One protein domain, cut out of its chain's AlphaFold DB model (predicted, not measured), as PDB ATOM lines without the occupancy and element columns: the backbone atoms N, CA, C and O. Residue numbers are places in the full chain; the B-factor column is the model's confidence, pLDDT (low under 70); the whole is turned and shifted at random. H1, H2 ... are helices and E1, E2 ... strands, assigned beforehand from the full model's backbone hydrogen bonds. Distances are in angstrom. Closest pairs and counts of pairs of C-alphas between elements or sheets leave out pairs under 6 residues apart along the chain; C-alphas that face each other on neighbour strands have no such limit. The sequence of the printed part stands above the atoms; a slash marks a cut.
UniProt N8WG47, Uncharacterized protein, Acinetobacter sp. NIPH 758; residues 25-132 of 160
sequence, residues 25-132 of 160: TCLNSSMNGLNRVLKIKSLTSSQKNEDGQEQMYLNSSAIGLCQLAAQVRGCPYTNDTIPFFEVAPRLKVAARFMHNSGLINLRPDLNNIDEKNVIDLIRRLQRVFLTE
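AT A GLANCE: This is residues 25 to 132 of the 160 residues of an uncharacterized protein of Acinetobacter sp. NIPH 758 (UniProt N8WG47). Two pairs of helices, H1 beside H2 and H3 beside H4, are stacked loosely and crosswise to make the body, and a thin two-stranded hairpin, E1 and E2, reaches away from it as an arm. The loop of residues 75 to 88 extends from the opposite end, and arm and loop together make the length. The printed part has 108 residues, with four named helices and two named strands in the order H1, E1, E2, H2, H3, H4; the sheet, in the order E1 - E2, is antiparallel, and the class is mostly helix. The whole is only just compact, close to loose, with a radius of gyration of the C-alphas of 15.4 A and spans of 59 by 28 by 21 A.

IN THESE COORDINATES: Find C-alpha 25 at (-24.142, 34.855, 39.927); from there H1 runs 18.0 A to residue 37. Next come E1, residues 44 to 48, 13.2 A long, and E2, residues 54 to 58, 13.4 A long. H2 begins at C-alpha 60, (-44.030, 43.418, 36.996), and runs 21.1 A to residue 74. H3 takes residues 89 to 100, 16.6 A. H4 runs 21.4 A from residue 115 to C-alpha 129 at (-33.137, 31.741, 19.317).

HOW THE PARTS SIT: Begin with H1, which touches H2 at a steep tilt of 38 degrees, only just beyond shallow, running opposite ways; their closest C-alphas are those of Gly 33 and Leu 68, 5.5 A apart. With residues 30 to 34 alone H1 also touches H3, at a steep tilt of 66 degrees, the closest C-alphas being those of Met 31 and Leu 91, 6.8 A apart. Look along the hairpin of E1 and E2 for N 45 and O 57 at 2.8 A and N 55 and O 47 at 2.8 A, within hydrogen-bond range. H2 and H3 are close but not clearly touching, about perpendicular at 82 degrees, with the C-alphas of Val 72 and Ala 95 the closest, 6.3 A apart. H3 and H4, a helical hairpin, only just touch, with 3 pairs of C-alphas within 8 A, the closest those of Ala 94 and Leu 125 at 7.2 A; their shallow tilt of 34 degrees is only just short of steep. H2 and H4 are apart. In H1, H2, H3 and H4 every O i to N i+4 pair is within hydrogen-bond range.

THE WHOLE: The C-alphas of Asp 51 and Phe 84 are the two farthest apart, 58.6 A. The printed part has no cut; the links H2 to H3 and H3 to H4 are long, 14 residues each. The mean pLDDT of the printed part is 80.3, and it is under 70 at residue 25, residues 76 to 86, residues 107 to 112 and residue 132.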
ATOM      1  N   THR A  25     -22.903  34.222  39.465       69.75
ATOM      2  CA  THR A  25     -24.142  34.855  39.927       69.75
ATOM      3  C   THR A  25     -24.653  35.887  38.922       69.75
ATOM      4  O   THR A  25     -25.849  35.889  38.621       69.75
ATOM      5  N   CYS A  26     -23.775  36.716  38.339       73.25
ATOM      6  CA  CYS A  26     -24.160  37.683  37.300       73.25
ATOM      7  C   CYS A  26     -24.679  36.986  36.036       73.25
ATOM      8  O   CYS A  26     -25.739  37.343  35.508       73.25
ATOM      9  N   LEU A  27     -23.960  35.955  35.579       74.38
ATOM     10  CA  LEU A  27     -24.316  35.170  34.399       74.38
ATOM     11  C   LEU A  27     -25.676  34.481  34.576       74.38
ATOM     12  O   LEU A  27     -26.575  34.639  33.746       74.38
ATOM     13  N   ASN A  28     -25.853  33.767  35.689       77.94
ATOM     14  CA  ASN A  28     -27.089  33.053  35.998       77.94
ATOM     15  C   ASN A  28     -28.268  34.011  36.197       77.94
ATOM     16  O   ASN A  28     -29.367  33.745  35.707       77.94
ATOM     17  N   SER A  29     -28.050  35.151  36.859       81.06
ATOM     18  CA  SER A  29     -29.091  36.171  37.038       81.06
ATOM     19  C   SER A  29     -29.530  36.762  35.700       81.06
ATOM     20  O   SER A  29     -30.730  36.827  35.434       81.06
ATOM     21  N   SER A  30     -28.579  37.087  34.819       83.94
ATOM     22  CA  SER A  30     -28.861  37.608  33.477       83.94
ATOM     23  C   SER A  30     -29.596  36.578  32.614       83.94
ATOM     24  O   SER A  30     -30.568  36.912  31.937       83.94
ATOM     25  N   MET A  31     -29.198  35.301  32.675       83.19
ATOM     26  CA  MET A  31     -29.886  34.218  31.963       83.19
ATOM     27  C   MET A  31     -31.311  34.002  32.470       83.19
ATOM     28  O   MET A  31     -32.242  33.834  31.676       83.19
ATOM     29  N   ASN A  32     -31.507  34.040  33.787       87.19
ATOM     30  CA  ASN A  32     -32.829  33.935  34.392       87.19
ATOM     31  C   ASN A  32     -33.713  35.132  34.023       87.19
ATOM     32  O   ASN A  32     -34.873  34.938  33.649       87.19
ATOM     33  N   GLY A  33     -33.165  36.347  34.057       87.38
ATOM     34  CA  GLY A  33     -33.842  37.559  33.603       87.38
ATOM     35  C   GLY A  33     -34.251  37.465  32.132       87.38
ATOM     36  O   GLY A  33     -35.417  37.681  31.806       87.38
ATOM     37  N   LEU A  34     -33.343  37.029  31.253       88.31
ATOM     38  CA  LEU A  34     -33.631  36.823  29.833       88.31
ATOM     39  C   LEU A  34     -34.757  35.808  29.615       88.31
ATOM     40  O   LEU A  34     -35.679  36.068  28.846       88.31
ATOM     41  N   ASN A  35     -34.737  34.675  30.317       88.31
ATOM     42  CA  ASN A  35     -35.803  33.675  30.221       88.31
ATOM     43  C   ASN A  35     -37.171  34.213  30.663       88.31
ATOM     44  O   ASN A  35     -38.192  33.781  30.127       88.31
ATOM     45  N   ARG A  36     -37.210  35.137  31.632       89.31
ATOM     46  CA  ARG A  36     -38.446  35.818  32.046       89.31
ATOM     47  C   ARG A  36     -38.903  36.812  30.983       89.31
ATOM     48  O   ARG A  36     -40.066  36.765  30.593       89.31
ATOM     49  N   VAL A  37     -37.992  37.630  30.452       89.00
ATOM     50  CA  VAL A  37     -38.294  38.611  29.396       89.00
ATOM     51  C   VAL A  37     -38.825  37.946  28.130       89.00
ATOM     52  O   VAL A  37     -39.824  38.384  27.567       89.00
ATOM     53  N   LEU A  38     -38.236  36.820  27.725       88.62
ATOM     54  CA  LEU A  38     -38.709  36.038  26.582       88.62
ATOM     55  C   LEU A  38     -40.105  35.430  26.789       88.62
ATOM     56  O   LEU A  38     -40.636  34.856  25.851       88.62
ATOM     57  N   LYS A  39     -40.711  35.503  27.976       90.88
ATOM     58  CA  LYS A  39     -42.082  35.022  28.223       90.88
ATOM     59  C   LYS A  39     -43.099  36.157  28.348       90.88
ATOM     60  O   LYS A  39     -44.285  35.876  28.511       90.88
ATOM     61  N   ILE A  40     -42.655  37.412  28.270       89.62
ATOM     62  CA  ILE A  40     -43.521  38.581  28.408       89.62
ATOM     63  C   ILE A  40     -44.525  38.617  27.254       89.62
ATOM     64  O   ILE A  40     -44.161  38.503  26.083       89.62
ATOM     65  N   LYS A  41     -45.800  38.789  27.609       89.56
ATOM     66  CA  LYS A  41     -46.910  38.982  26.664       89.56
ATOM     67  C   LYS A  41     -47.555  40.362  26.779       89.56
ATOM     68  O   LYS A  41     -48.124  40.813  25.793       89.56
ATOM     69  N   SER A  42     -47.441  41.004  27.943       89.00
ATOM     70  CA  SER A  42     -47.828  42.393  28.170       89.00
ATOM     71  C   SER A  42     -46.875  43.073  29.151       89.00
ATOM     72  O   SER A  42     -46.317  42.431  30.047       89.00
ATOM     73  N   LEU A  43     -46.698  44.376  28.984       85.50
ATOM     74  CA  LEU A  43     -45.914  45.258  29.854       85.50
ATOM     75  C   LEU A  43     -46.803  46.148  30.716       85.50
ATOM     76  O   LEU A  43     -46.337  46.666  31.729       85.50
ATOM     77  N   THR A  44     -48.074  46.282  30.348       84.81
ATOM     78  CA  THR A  44     -49.069  47.005  31.127       84.81
ATOM     79  C   THR A  44     -50.090  46.056  31.754       84.81
ATOM     80  O   THR A  44     -50.228  44.881  31.386       84.81
ATOM     81  N   SER A  45     -50.774  46.556  32.775       83.25
ATOM     82  CA  SER A  45     -51.963  45.958  33.368       83.25
ATOM     83  C   SER A  45     -52.963  47.055  33.697       83.25
ATOM     84  O   SER A  45     -52.576  48.120  34.178       83.25
ATOM     85  N   SER A  46     -54.238  46.768  33.467       83.00
ATOM     86  CA  SER A  46     -55.339  47.617  33.910       83.00
ATOM     87  C   SER A  46     -55.534  47.486  35.425       83.00
ATOM     88  O   SER A  46     -55.564  46.373  35.957       83.00
ATOM     89  N   GLN A  47     -55.656  48.618  36.114       79.44
ATOM     90  CA  GLN A  47     -56.122  48.699  37.495       79.44
ATOM     91  C   GLN A  47     -57.183  49.796  37.601       79.44
ATOM     92  O   GLN A  47     -57.127  50.798  36.892       79.44
ATOM     93  N   LYS A  48     -58.159  49.611  38.493       84.06
ATOM     94  CA  LYS A  48     -59.122  50.668  38.811       84.06
ATOM     95  C   LYS A  48     -58.528  51.595  39.864       84.06
ATOM     96  O   LYS A  48     -58.016  51.105  40.869       84.06
ATOM     97  N   ASN A  49     -58.601  52.900  39.633       79.56
ATOM     98  CA  ASN A  49     -58.270  53.890  40.652       79.56
ATOM     99  C   ASN A  49     -59.365  53.947  41.740       79.56
ATOM    100  O   ASN A  49     -60.378  53.247  41.658       79.56
ATOM    101  N   GLU A  50     -59.159  54.780  42.760       82.94
ATOM    102  CA  GLU A  50     -60.092  54.956  43.886       82.94
ATOM    103  C   GLU A  50     -61.492  55.422  43.439       82.94
ATOM    104  O   GLU A  50     -62.489  55.066  44.063       82.94
ATOM    105  N   ASP A  51     -61.575  56.110  42.296       85.75
ATOM    106  CA  ASP A  51     -62.820  56.562  41.664       85.75
ATOM    107  C   ASP A  51     -63.468  55.498  40.749       85.75
ATOM    108  O   ASP A  51     -64.469  55.756  40.078       85.75
ATOM    109  N   GLY A  52     -62.896  54.291  40.671       81.62
ATOM    110  CA  GLY A  52     -63.384  53.189  39.839       81.62
ATOM    111  C   GLY A  52     -63.069  53.308  38.341       81.62
ATOM    112  O   GLY A  52     -63.509  52.450  37.569       81.62
ATOM    113  N   GLN A  53     -62.305  54.322  37.925       82.12
ATOM    114  CA  GLN A  53     -61.844  54.509  36.550       82.12
ATOM    115  C   GLN A  53     -60.673  53.583  36.231       82.12
ATOM    116  O   GLN A  53     -59.763  53.385  37.034       82.12
ATOM    117  N   GLU A  54     -60.688  53.029  35.025       80.56
ATOM    118  CA  GLU A  54     -59.664  52.110  34.550       80.56
ATOM    119  C   GLU A  54     -58.412  52.881  34.098       80.56
ATOM    120  O   GLU A  54     -58.476  53.716  33.196       80.56
ATOM    121  N   GLN A  55     -57.271  52.613  34.732       75.75
ATOM    122  CA  GLN A  55     -55.967  53.176  34.385       75.75
ATOM    123  C   GLN A  55     -54.980  52.055  34.040       75.75
ATOM    124  O   GLN A  55     -54.957  50.997  34.674       75.75
ATOM    125  N   MET A  56     -54.157  52.277  33.014       79.19
ATOM    126  CA  MET A  56     -53.074  51.361  32.655       79.19
ATOM    127  C   MET A  56     -51.805  51.721  33.419       79.19
ATOM    128  O   MET A  56     -51.326  52.849  33.344       79.19
ATOM    129  N   TYR A  57     -51.225  50.726  34.083       79.88
ATOM    130  CA  TYR A  57     -49.949  50.848  34.780       79.88
ATOM    131  C   TYR A  57     -48.942  49.852  34.228       79.88
ATOM    132  O   TYR A  57     -49.315  48.783  33.740       79.88
ATOM    133  N   LEU A  58     -47.654  50.177  34.347       81.38
ATOM    134  CA  LEU A  58     -46.590  49.207  34.118       81.38
ATOM    135  C   LEU A  58     -46.736  48.039  35.098       81.38
ATOM    136  O   LEU A  58     -46.880  48.231  36.304       81.38
ATOM    137  N   ASN A  59     -46.676  46.820  34.574       84.69
ATOM    138  CA  ASN A  59     -46.757  45.609  35.378       84.69
ATOM    139  C   ASN A  59     -45.351  45.112  35.781       84.69
ATOM    140  O   ASN A  59     -44.314  45.662  35.395       84.69
ATOM    141  N   SER A  60     -45.293  44.017  36.537       83.69
ATOM    142  CA  SER A  60     -44.030  43.418  36.996       83.69
ATOM    143  C   SER A  60     -43.096  42.961  35.863       83.69
ATOM    144  O   SER A  60     -41.881  42.895  36.056       83.69
ATOM    145  N   SER A  61     -43.625  42.694  34.668       86.81
ATOM    146  CA  SER A  61     -42.836  42.346  33.484       86.81
ATOM    147  C   SER A  61     -42.039  43.536  32.957       86.81
ATOM    148  O   SER A  61     -40.883  43.364  32.568       86.81
ATOM    149  N   ALA A  62     -42.613  44.743  32.987       82.56
ATOM    150  CA  ALA A  62     -41.902  45.967  32.621       82.56
ATOM    151  C   ALA A  62     -40.737  46.252  33.578       82.56
ATOM    152  O   ALA A  62     -39.630  46.571  33.136       82.56
ATOM    153  N   ILE A  63     -40.950  46.034  34.878       82.31
ATOM    154  CA  ILE A  63     -39.890  46.128  35.891       82.31
ATOM    155  C   ILE A  63     -38.790  45.097  35.606       82.31
ATOM    156  O   ILE A  63     -37.608  45.443  35.577       82.31
ATOM    157  N   GLY A  64     -39.166  43.843  35.331       85.19
ATOM    158  CA  GLY A  64     -38.218  42.777  34.996       85.19
ATOM    159  C   GLY A  64     -37.395  43.065  33.735       85.19
ATOM    160  O   GLY A  64     -36.206  42.748  33.692       85.19
ATOM    161  N   LEU A  65     -37.992  43.714  32.729       86.50
ATOM    162  CA  LEU A  65     -37.288  44.146  31.522       86.50
ATOM    163  C   LEU A  65     -36.238  45.226  31.827       86.50
ATOM    164  O   LEU A  65     -35.101  45.114  31.369       86.50
ATOM    165  N   CYS A  66     -36.585  46.226  32.643       83.88
ATOM    166  CA  CYS A  66     -35.649  47.275  33.062       83.88
ATOM    167  C   CYS A  66     -34.492  46.708  33.901       83.88
ATOM    168  O   CYS A  66     -33.335  47.077  33.706       83.88
ATOM    169  N   GLN A  67     -34.788  45.770  34.805       83.81
ATOM    170  CA  GLN A  67     -33.772  45.088  35.612       83.81
ATOM    171  C   GLN A  67     -32.791  44.294  34.744       83.81
ATOM    172  O   GLN A  67     -31.584  44.383  34.959       83.81
ATOM    173  N   LEU A  68     -33.284  43.563  33.739       86.00
ATOM    174  CA  LEU A  68     -32.419  42.838  32.809       86.00
ATOM    175  C   LEU A  68     -31.527  43.793  32.005       86.00
ATOM    176  O   LEU A  68     -30.336  43.528  31.863       86.00
ATOM    177  N   ALA A  69     -32.074  44.908  31.512       82.50
ATOM    178  CA  ALA A  69     -31.292  45.916  30.796       82.50
ATOM    179  C   ALA A  69     -30.155  46.477  31.670       82.50
ATOM    180  O   ALA A  69     -29.008  46.549  31.225       82.50
ATOM    181  N   ALA A  70     -30.444  46.796  32.936       79.44
ATOM    182  CA  ALA A  70     -29.439  47.255  33.894       79.44
ATOM    183  C   ALA A  70     -28.362  46.191  34.173       79.44
ATOM    184  O   ALA A  70     -27.171  46.508  34.165       79.44
ATOM    185  N   GLN A  71     -28.762  44.928  34.362       79.88
ATOM    186  CA  GLN A  71     -27.840  43.807  34.570       79.88
ATOM    187  C   GLN A  71     -26.913  43.609  33.368       79.88
ATOM    188  O   GLN A  71     -25.700  43.579  33.536       79.88
ATOM    189  N   VAL A  72     -27.461  43.549  32.153       78.62
ATOM    190  CA  VAL A  72     -26.677  43.383  30.918       78.62
ATOM    191  C   VAL A  72     -25.728  44.562  30.692       78.62
ATOM    192  O   VAL A  72     -24.594  44.373  30.258       78.62
ATOM    193  N   ARG A  73     -26.154  45.786  31.023       76.06
ATOM    194  CA  ARG A  73     -25.301  46.974  30.919       76.06
ATOM    195  C   ARG A  73     -24.114  46.922  31.887       76.06
ATOM    196  O   ARG A  73     -23.021  47.336  31.513       76.06
ATOM    197  N   GLY A  74     -24.331  46.449  33.113       73.75
ATOM    198  CA  GLY A  74     -23.314  46.410  34.165       73.75
ATOM    199  C   GLY A  74     -22.467  45.135  34.217       73.75
ATOM    200  O   GLY A  74     -21.464  45.124  34.926       73.75
ATOM    201  N   CYS A  75     -22.843  44.059  33.516       71.31
ATOM    202  CA  CYS A  75     -22.183  42.764  33.680       71.31
ATOM    203  C   CYS A  75     -20.911  42.646  32.813       71.31
ATOM    204  O   CYS A  75     -20.987  42.678  31.581       71.31
ATOM    205  N   PRO A  76     -19.731  42.404  33.414       67.00
ATOM    206  CA  PRO A  76     -18.492  42.196  32.659       67.00
ATOM    207  C   PRO A  76     -18.463  40.849  31.906       67.00
ATOM    208  O   PRO A  76     -17.630  40.638  31.029       67.00
ATOM    209  N   TYR A  77     -19.407  39.949  32.198       66.94
ATOM    210  CA  TYR A  77     -19.565  38.650  31.531       66.94
ATOM    211  C   TYR A  77     -20.525  38.685  30.340       66.94
ATOM    212  O   TYR A  77     -20.745  37.654  29.717       66.94
ATOM    213  N   THR A  78     -21.127  39.834  30.016       67.69
ATOM    214  CA  THR A  78     -22.043  39.965  28.866       67.69
ATOM    215  C   THR A  78     -21.496  40.842  27.745       67.69
ATOM    216  O   THR A  78     -22.068  40.849  26.657       67.69
ATOM    217  N   ASN A  79     -20.376  41.530  27.984       63.12
ATOM    218  CA  ASN A  79     -19.815  42.553  27.095       63.12
ATOM    219  C   ASN A  79     -18.435  42.178  26.522       63.12
ATOM    220  O   ASN A  79     -17.679  43.061  26.133       63.12
ATOM    221  N   ASP A  80     -18.104  40.881  26.465       63.69
ATOM    222  CA  ASP A  80     -16.815  40.360  25.964       63.69
ATOM    223  C   ASP A  80     -15.576  40.928  26.713       63.69
ATOM    224  O   ASP A  80     -14.456  40.890  26.210       63.69
ATOM    225  N   THR A  81     -15.757  41.460  27.928       61.09
ATOM    226  CA  THR A  81     -14.708  42.172  28.687       61.09
ATOM    227  C   THR A  81     -13.749  41.268  29.458       61.09
ATOM    228  O   THR A  81     -12.754  41.763  29.983       61.09
ATOM    229  N   ILE A  82     -14.020  39.963  29.535       63.28
ATOM    230  CA  ILE A  82     -13.182  39.013  30.274       63.28
ATOM    231  C   ILE A  82     -12.466  38.097  29.278       63.28
ATOM    232  O   ILE A  82     -13.133  37.351  28.556       63.28
ATOM    233  N   PRO A  83     -11.122  38.145  29.212       55.81
ATOM    234  CA  PRO A  83     -10.338  37.285  28.333       55.81
ATOM    235  C   PRO A  83     -10.640  35.800  28.578       55.81
ATOM    236  O   PRO A  83     -10.844  35.392  29.714       55.81
ATOM    237  N   PHE A  84     -10.642  34.983  27.521       59.78
ATOM    238  CA  PHE A  84     -10.787  33.512  27.569       59.78
ATOM    239  C   PHE A  84     -12.131  32.954  28.076       59.78
ATOM    240  O   PHE A  84     -12.385  31.767  27.885       59.78
ATOM    241  N   PHE A  85     -13.019  33.779  28.639       65.44
ATOM    242  CA  PHE A  85     -14.400  33.396  28.924       65.44
ATOM    243  C   PHE A  85     -15.301  33.737  27.741       65.44
ATOM    244  O   PHE A  85     -15.625  34.899  27.487       65.44
ATOM    245  N   GLU A  86     -15.756  32.712  27.024       69.12
ATOM    246  CA  GLU A  86     -16.816  32.911  26.045       69.12
ATOM    247  C   GLU A  86     -18.128  33.263  26.753       69.12
ATOM    248  O   GLU A  86     -18.627  32.512  27.594       69.12
ATOM    249  N   VAL A  87     -18.713  34.405  26.394       73.31
ATOM    250  CA  VAL A  87     -20.052  34.798  26.845       73.31
ATOM    251  C   VAL A  87     -21.082  33.805  26.311       73.31
ATOM    252  O   VAL A  87     -21.042  33.456  25.129       73.31
ATOM    253  N   ALA A  88     -22.054  33.421  27.146       77.88
ATOM    254  CA  ALA A  88     -23.182  32.594  26.722       77.88
ATOM    255  C   ALA A  88     -23.805  33.148  25.423       77.88
ATOM    256  O   ALA A  88     -24.228  34.315  25.413       77.88
ATOM    257  N   PRO A  89     -23.905  32.352  24.338       82.25
ATOM    258  CA  PRO A  89     -24.408  32.813  23.047       82.25
ATOM    259  C   PRO A  89     -25.743  33.553  23.164       82.25
ATOM    260  O   PRO A  89     -25.948  34.579  22.508       82.25
ATOM    261  N   ARG A  90     -26.637  33.083  24.049       84.12
ATOM    262  CA  ARG A  90     -27.932  33.732  24.325       84.12
ATOM    263  C   ARG A  90     -27.794  35.132  24.887       84.12
ATOM    264  O   ARG A  90     -28.473  36.035  24.400       84.12
ATOM    265  N   LEU A  91     -26.920  35.334  25.868       81.69
ATOM    266  CA  LEU A  91     -26.693  36.660  26.438       81.69
ATOM    267  C   LEU A  91     -25.998  37.579  25.447       81.69
ATOM    268  O   LEU A  91     -26.402  38.727  25.326       81.69
ATOM    269  N   LYS A  92     -25.027  37.075  24.682       83.81
ATOM    270  CA  LYS A  92     -24.323  37.872  23.672       83.81
ATOM    271  C   LYS A  92     -25.274  38.411  22.603       83.81
ATOM    272  O   LYS A  92     -25.231  39.591  22.254       83.81
ATOM    273  N   VAL A  93     -26.166  37.559  22.096       85.62
ATOM    274  CA  VAL A  93     -27.193  37.974  21.131       85.62
ATOM    275  C   VAL A  93     -28.224  38.892  21.779       85.62
ATOM    276  O   VAL A  93     -28.559  39.917  21.187       85.62
ATOM    277  N   ALA A  94     -28.697  38.578  22.988       85.12
ATOM    278  CA  ALA A  94     -29.654  39.422  23.699       85.12
ATOM    279  C   ALA A  94     -29.090  40.821  23.986       85.12
ATOM    280  O   ALA A  94     -29.774  41.805  23.724       85.12
ATOM    281  N   ALA A  95     -27.843  40.923  24.445       84.19
ATOM    282  CA  ALA A  95     -27.173  42.186  24.736       84.19
ATOM    283  C   ALA A  95     -27.046  43.056  23.483       84.19
ATOM    284  O   ALA A  95     -27.481  44.207  23.480       84.19
ATOM    285  N   ARG A  96     -26.552  42.484  22.374       84.25
ATOM    286  CA  ARG A  96     -26.488  43.189  21.081       84.25
ATOM    287  C   ARG A  96     -27.868  43.616  20.594       84.25
ATOM    288  O   ARG A  96     -28.036  44.736  20.121       84.25
ATOM    289  N   PHE A  97     -28.861  42.740  20.722       86.88
ATOM    290  CA  PHE A  97     -30.231  43.039  20.324       86.88
ATOM    291  C   PHE A  97     -30.816  44.192  21.150       86.88
ATOM    292  O   PHE A  97     -31.371  45.128  20.579       86.88
ATOM    293  N   MET A  98     -30.660  44.165  22.476       85.44
ATOM    294  CA  MET A  98     -31.116  45.230  23.376       85.44
ATOM    295  C   MET A  98     -30.406  46.552  23.105       85.44
ATOM    296  O   MET A  98     -31.040  47.603  23.150       85.44
ATOM    297  N   HIS A  99     -29.113  46.506  22.785       85.50
ATOM    298  CA  HIS A  99     -28.352  47.696  22.432       85.50
ATOM    299  C   HIS A  99     -28.870  48.331  21.134       85.50
ATOM    300  O   HIS A  99     -29.187  49.517  21.106       85.50
ATOM    301  N   ASN A 100     -29.046  47.530  20.080       84.56
ATOM    302  CA  ASN A 100     -29.489  48.012  18.767       84.56
ATOM    303  C   ASN A 100     -30.952  48.467  18.743       84.56
ATOM    304  O   ASN A 100     -31.316  49.338  17.961       84.56
ATOM    305  N   SER A 101     -31.797  47.868  19.579       83.06
ATOM    306  CA  SER A 101     -33.213  48.230  19.691       83.06
ATOM    307  C   SER A 101     -33.476  49.382  20.663       83.06
ATOM    308  O   SER A 101     -34.620  49.803  20.806       83.06
ATOM    309  N   GLY A 102     -32.448  49.873  21.362       83.62
ATOM    310  CA  GLY A 102     -32.588  50.897  22.398       83.62
ATOM    311  C   GLY A 102     -33.162  50.385  23.725       83.62
ATOM    312  O   GLY A 102     -33.185  51.139  24.696       83.62
ATOM    313  N   LEU A 103     -33.551  49.104  23.814       83.56
ATOM    314  CA  LEU A 103     -34.072  48.490  25.041       83.56
ATOM    315  C   LEU A 103     -33.058  48.523  26.193       83.56
ATOM    316  O   LEU A 103     -33.453  48.538  27.355       83.56
ATOM    317  N   ILE A 104     -31.756  48.580  25.888       81.75
ATOM    318  CA  ILE A 104     -30.693  48.695  26.899       81.75
ATOM    319  C   ILE A 104     -30.780  49.997  27.716       81.75
ATOM    320  O   ILE A 104     -30.251  50.071  28.822       81.75
ATOM    321  N   ASN A 105     -31.445  51.022  27.173       79.75
ATOM    322  CA  ASN A 105     -31.616  52.329  27.804       79.75
ATOM    323  C   ASN A 105     -32.993  52.499  28.462       79.75
ATOM    324  O   ASN A 105     -33.316  53.606  28.897       79.75
ATOM    325  N   LEU A 106     -33.803  51.434  28.540       75.69
ATOM    326  CA  LEU A 106     -35.077  51.471  29.255       75.69
ATOM    327  C   LEU A 106     -34.850  51.820  30.727       75.69
ATOM    328  O   LEU A 106     -33.959  51.274  31.381       75.69
ATOM    329  N   ARG A 107     -35.679  52.727  31.245       69.62
ATOM    330  CA  ARG A 107     -35.656  53.159  32.638       69.62
ATOM    331  C   ARG A 107     -36.956  52.780  33.357       69.62
ATOM    332  O   ARG A 107     -37.996  52.682  32.711       69.62
ATOM    333  N   PRO A 108     -36.920  52.583  34.685       58.22
ATOM    334  CA  PRO A 108     -38.103  52.196  35.456       58.22
ATOM    335  C   PRO A 108     -39.223  53.252  35.491       58.22
ATOM    336  O   PRO A 108     -40.352  52.915  35.821       58.22
ATOM    337  N   ASP A 109     -38.922  54.511  35.168       62.41
ATOM    338  CA  ASP A 109     -39.805  55.686  35.242       62.41
ATOM    339  C   ASP A 109     -40.540  55.999  33.920       62.41
ATOM    340  O   ASP A 109     -41.022  57.112  33.698       62.41
ATOM    341  N   LEU A 110     -40.632  55.029  33.007       61.31
ATOM    342  CA  LEU A 110     -41.162  55.252  31.666       61.31
ATOM    343  C   LEU A 110     -42.697  55.283  31.619       61.31
ATOM    344  O   LEU A 110     -43.349  54.274  31.363       61.31
ATOM    345  N   ASN A 111     -43.272  56.480  31.720       57.84
ATOM    346  CA  ASN A 111     -44.702  56.715  31.481       57.84
ATOM    347  C   ASN A 111     -45.140  56.555  30.005       57.84
ATOM    348  O   ASN A 111     -46.325  56.671  29.722       57.84
ATOM    349  N   ASN A 112     -44.219  56.287  29.065       67.56
ATOM    350  CA  ASN A 112     -44.486  56.222  27.616       67.56
ATOM    351  C   ASN A 112     -43.734  55.066  26.917       67.56
ATOM    352  O   ASN A 112     -43.042  55.271  25.918       67.56
ATOM    353  N   ILE A 113     -43.829  53.838  27.434       75.19
ATOM    354  CA  ILE A 113     -43.376  52.660  26.675       75.19
ATOM    355  C   ILE A 113     -44.389  52.350  25.567       75.19
ATOM    356  O   ILE A 113     -45.554  52.074  25.842       75.19
ATOM    357  N   ASP A 114     -43.924  52.319  24.315       84.19
ATOM    358  CA  ASP A 114     -44.666  51.688  23.219       84.19
ATOM    359  C   ASP A 114     -44.627  50.166  23.404       84.19
ATOM    360  O   ASP A 114     -43.720  49.467  22.941       84.19
ATOM    361  N   GLU A 115     -45.614  49.656  24.140       85.31
ATOM    362  CA  GLU A 115     -45.716  48.243  24.483       85.31
ATOM    363  C   GLU A 115     -45.700  47.350  23.242       85.31
ATOM    364  O   GLU A 115     -44.998  46.338  23.218       85.31
ATOM    365  N   LYS A 116     -46.420  47.736  22.184       88.19
ATOM    366  CA  LYS A 116     -46.520  46.927  20.968       88.19
ATOM    367  C   LYS A 116     -45.151  46.761  20.316       88.19
ATOM    368  O   LYS A 116     -44.769  45.637  19.984       88.19
ATOM    369  N   ASN A 117     -44.400  47.853  20.183       88.94
ATOM    370  CA  ASN A 117     -43.056  47.812  19.621       88.94
ATOM    371  C   ASN A 117     -42.108  46.949  20.471       88.94
ATOM    372  O   ASN A 117     -41.393  46.098  19.937       88.94
ATOM    373  N   VAL A 118     -42.139  47.094  21.802       88.50
ATOM    374  CA  VAL A 118     -41.286  46.289  22.694       88.50
ATOM    375  C   VAL A 118     -41.625  44.798  22.605       88.50
ATOM    376  O   VAL A 118     -40.720  43.965  22.500       88.50
ATOM    377  N   ILE A 119     -42.909  44.431  22.589       90.94
ATOM    378  CA  ILE A 119     -43.329  43.032  22.443       90.94
ATOM    379  C   ILE A 119     -42.897  42.464  21.085       90.94
ATOM    380  O   ILE A 119     -42.408  41.331  21.014       90.94
ATOM    381  N   ASP A 120     -43.006  43.236  20.004       91.81
ATOM    382  CA  ASP A 120     -42.558  42.797  18.681       91.81
ATOM    383  C   ASP A 120     -41.036  42.609  18.609       91.81
ATOM    384  O   ASP A 120     -40.558  41.662  17.971       91.81
ATOM    385  N   LEU A 121     -40.265  43.438  19.314       90.19
ATOM    386  CA  LEU A 121     -38.826  43.248  19.489       90.19
ATOM    387  C   LEU A 121     -38.517  41.951  20.254       90.19
ATOM    388  O   LEU A 121     -37.702  41.150  19.789       90.19
ATOM    389  N   ILE A 122     -39.213  41.670  21.359       90.44
ATOM    390  CA  ILE A 122     -39.050  40.411  22.110       90.44
ATOM    391  C   ILE A 122     -39.361  39.199  21.218       90.44
ATOM    392  O   ILE A 122     -38.597  38.233  21.202       90.44
ATOM    393  N   ARG A 123     -40.422  39.252  20.403       91.62
ATOM    394  CA  ARG A 123     -40.766  38.181  19.445       91.62
ATOM    395  C   ARG A 123     -39.714  37.985  18.357       91.62
ATOM    396  O   ARG A 123     -39.470  36.862  17.915       91.62
ATOM    397  N   ARG A 124     -39.085  39.064  17.879       90.31
ATOM    398  CA  ARG A 124     -37.945  38.965  16.949       90.31
ATOM    399  C   ARG A 124     -36.769  38.259  17.619       90.31
ATOM    400  O   ARG A 124     -36.220  37.341  17.020       90.31
ATOM    401  N   LEU A 125     -36.447  38.616  18.861       90.25
ATOM    402  CA  LEU A 125     -35.389  37.958  19.628       90.25
ATOM    403  C   LEU A 125     -35.683  36.464  19.859       90.25
ATOM    404  O   LEU A 125     -34.803  35.632  19.652       90.25
ATOM    405  N   GLN A 126     -36.923  36.102  20.204       89.62
ATOM    406  CA  GLN A 126     -37.348  34.700  20.308       89.62
ATOM    407  C   GLN A 126     -37.088  33.927  19.010       89.62
ATOM    408  O   GLN A 126     -36.513  32.845  19.051       89.62
ATOM    409  N   ARG A 127     -37.470  34.487  17.853       88.88
ATOM    410  CA  ARG A 127     -37.262  33.839  16.548       88.88
ATOM    411  C   ARG A 127     -35.792  33.579  16.249       88.88
ATOM    412  O   ARG A 127     -35.475  32.513  15.741       88.88
ATOM    413  N   VAL A 128     -34.901  34.506  16.605       85.69
ATOM    414  CA  VAL A 128     -33.450  34.299  16.461       85.69
ATOM    415  C   VAL A 128     -32.997  33.065  17.248       85.69
ATOM    416  O   VAL A 128     -32.258  32.238  16.716       85.69
ATOM    417  N   PHE A 129     -33.487  32.891  18.476       86.12
ATOM    418  CA  PHE A 129     -33.137  31.741  19.317       86.12
ATOM    419  C   PHE A 129     -33.744  30.410  18.873       86.12
ATOM    420  O   PHE A 129     -33.242  29.366  19.276       86.12
ATOM    421  N   LEU A 130     -34.791  30.430  18.047       83.31
ATOM    422  CA  LEU A 130     -35.413  29.223  17.496       83.31
ATOM    423  C   LEU A 130     -34.721  28.715  16.221       83.31
ATOM    424  O   LEU A 130     -35.112  27.678  15.695       83.31
ATOM    425  N   THR A 131     -33.715  29.426  15.704       82.88
ATOM    426  CA  THR A 131     -32.979  28.978  14.514       82.88
ATOM    427  C   THR A 131     -32.086  27.773  14.830       82.88
ATOM    428  O   THR A 131     -31.401  27.751  15.853       82.88
ATOM    429  N   GLU A 132     -32.056  26.774  13.940       62.59
ATOM    430  CA  GLU A 132     -31.308  25.516  14.141       62.59
ATOM    431  C   GLU A 132     -29.817  25.752  14.435       62.59
ATOM    432  O   GLU A 132     -29.250  25.155  15.351       62.59
TER     433      GLU A 132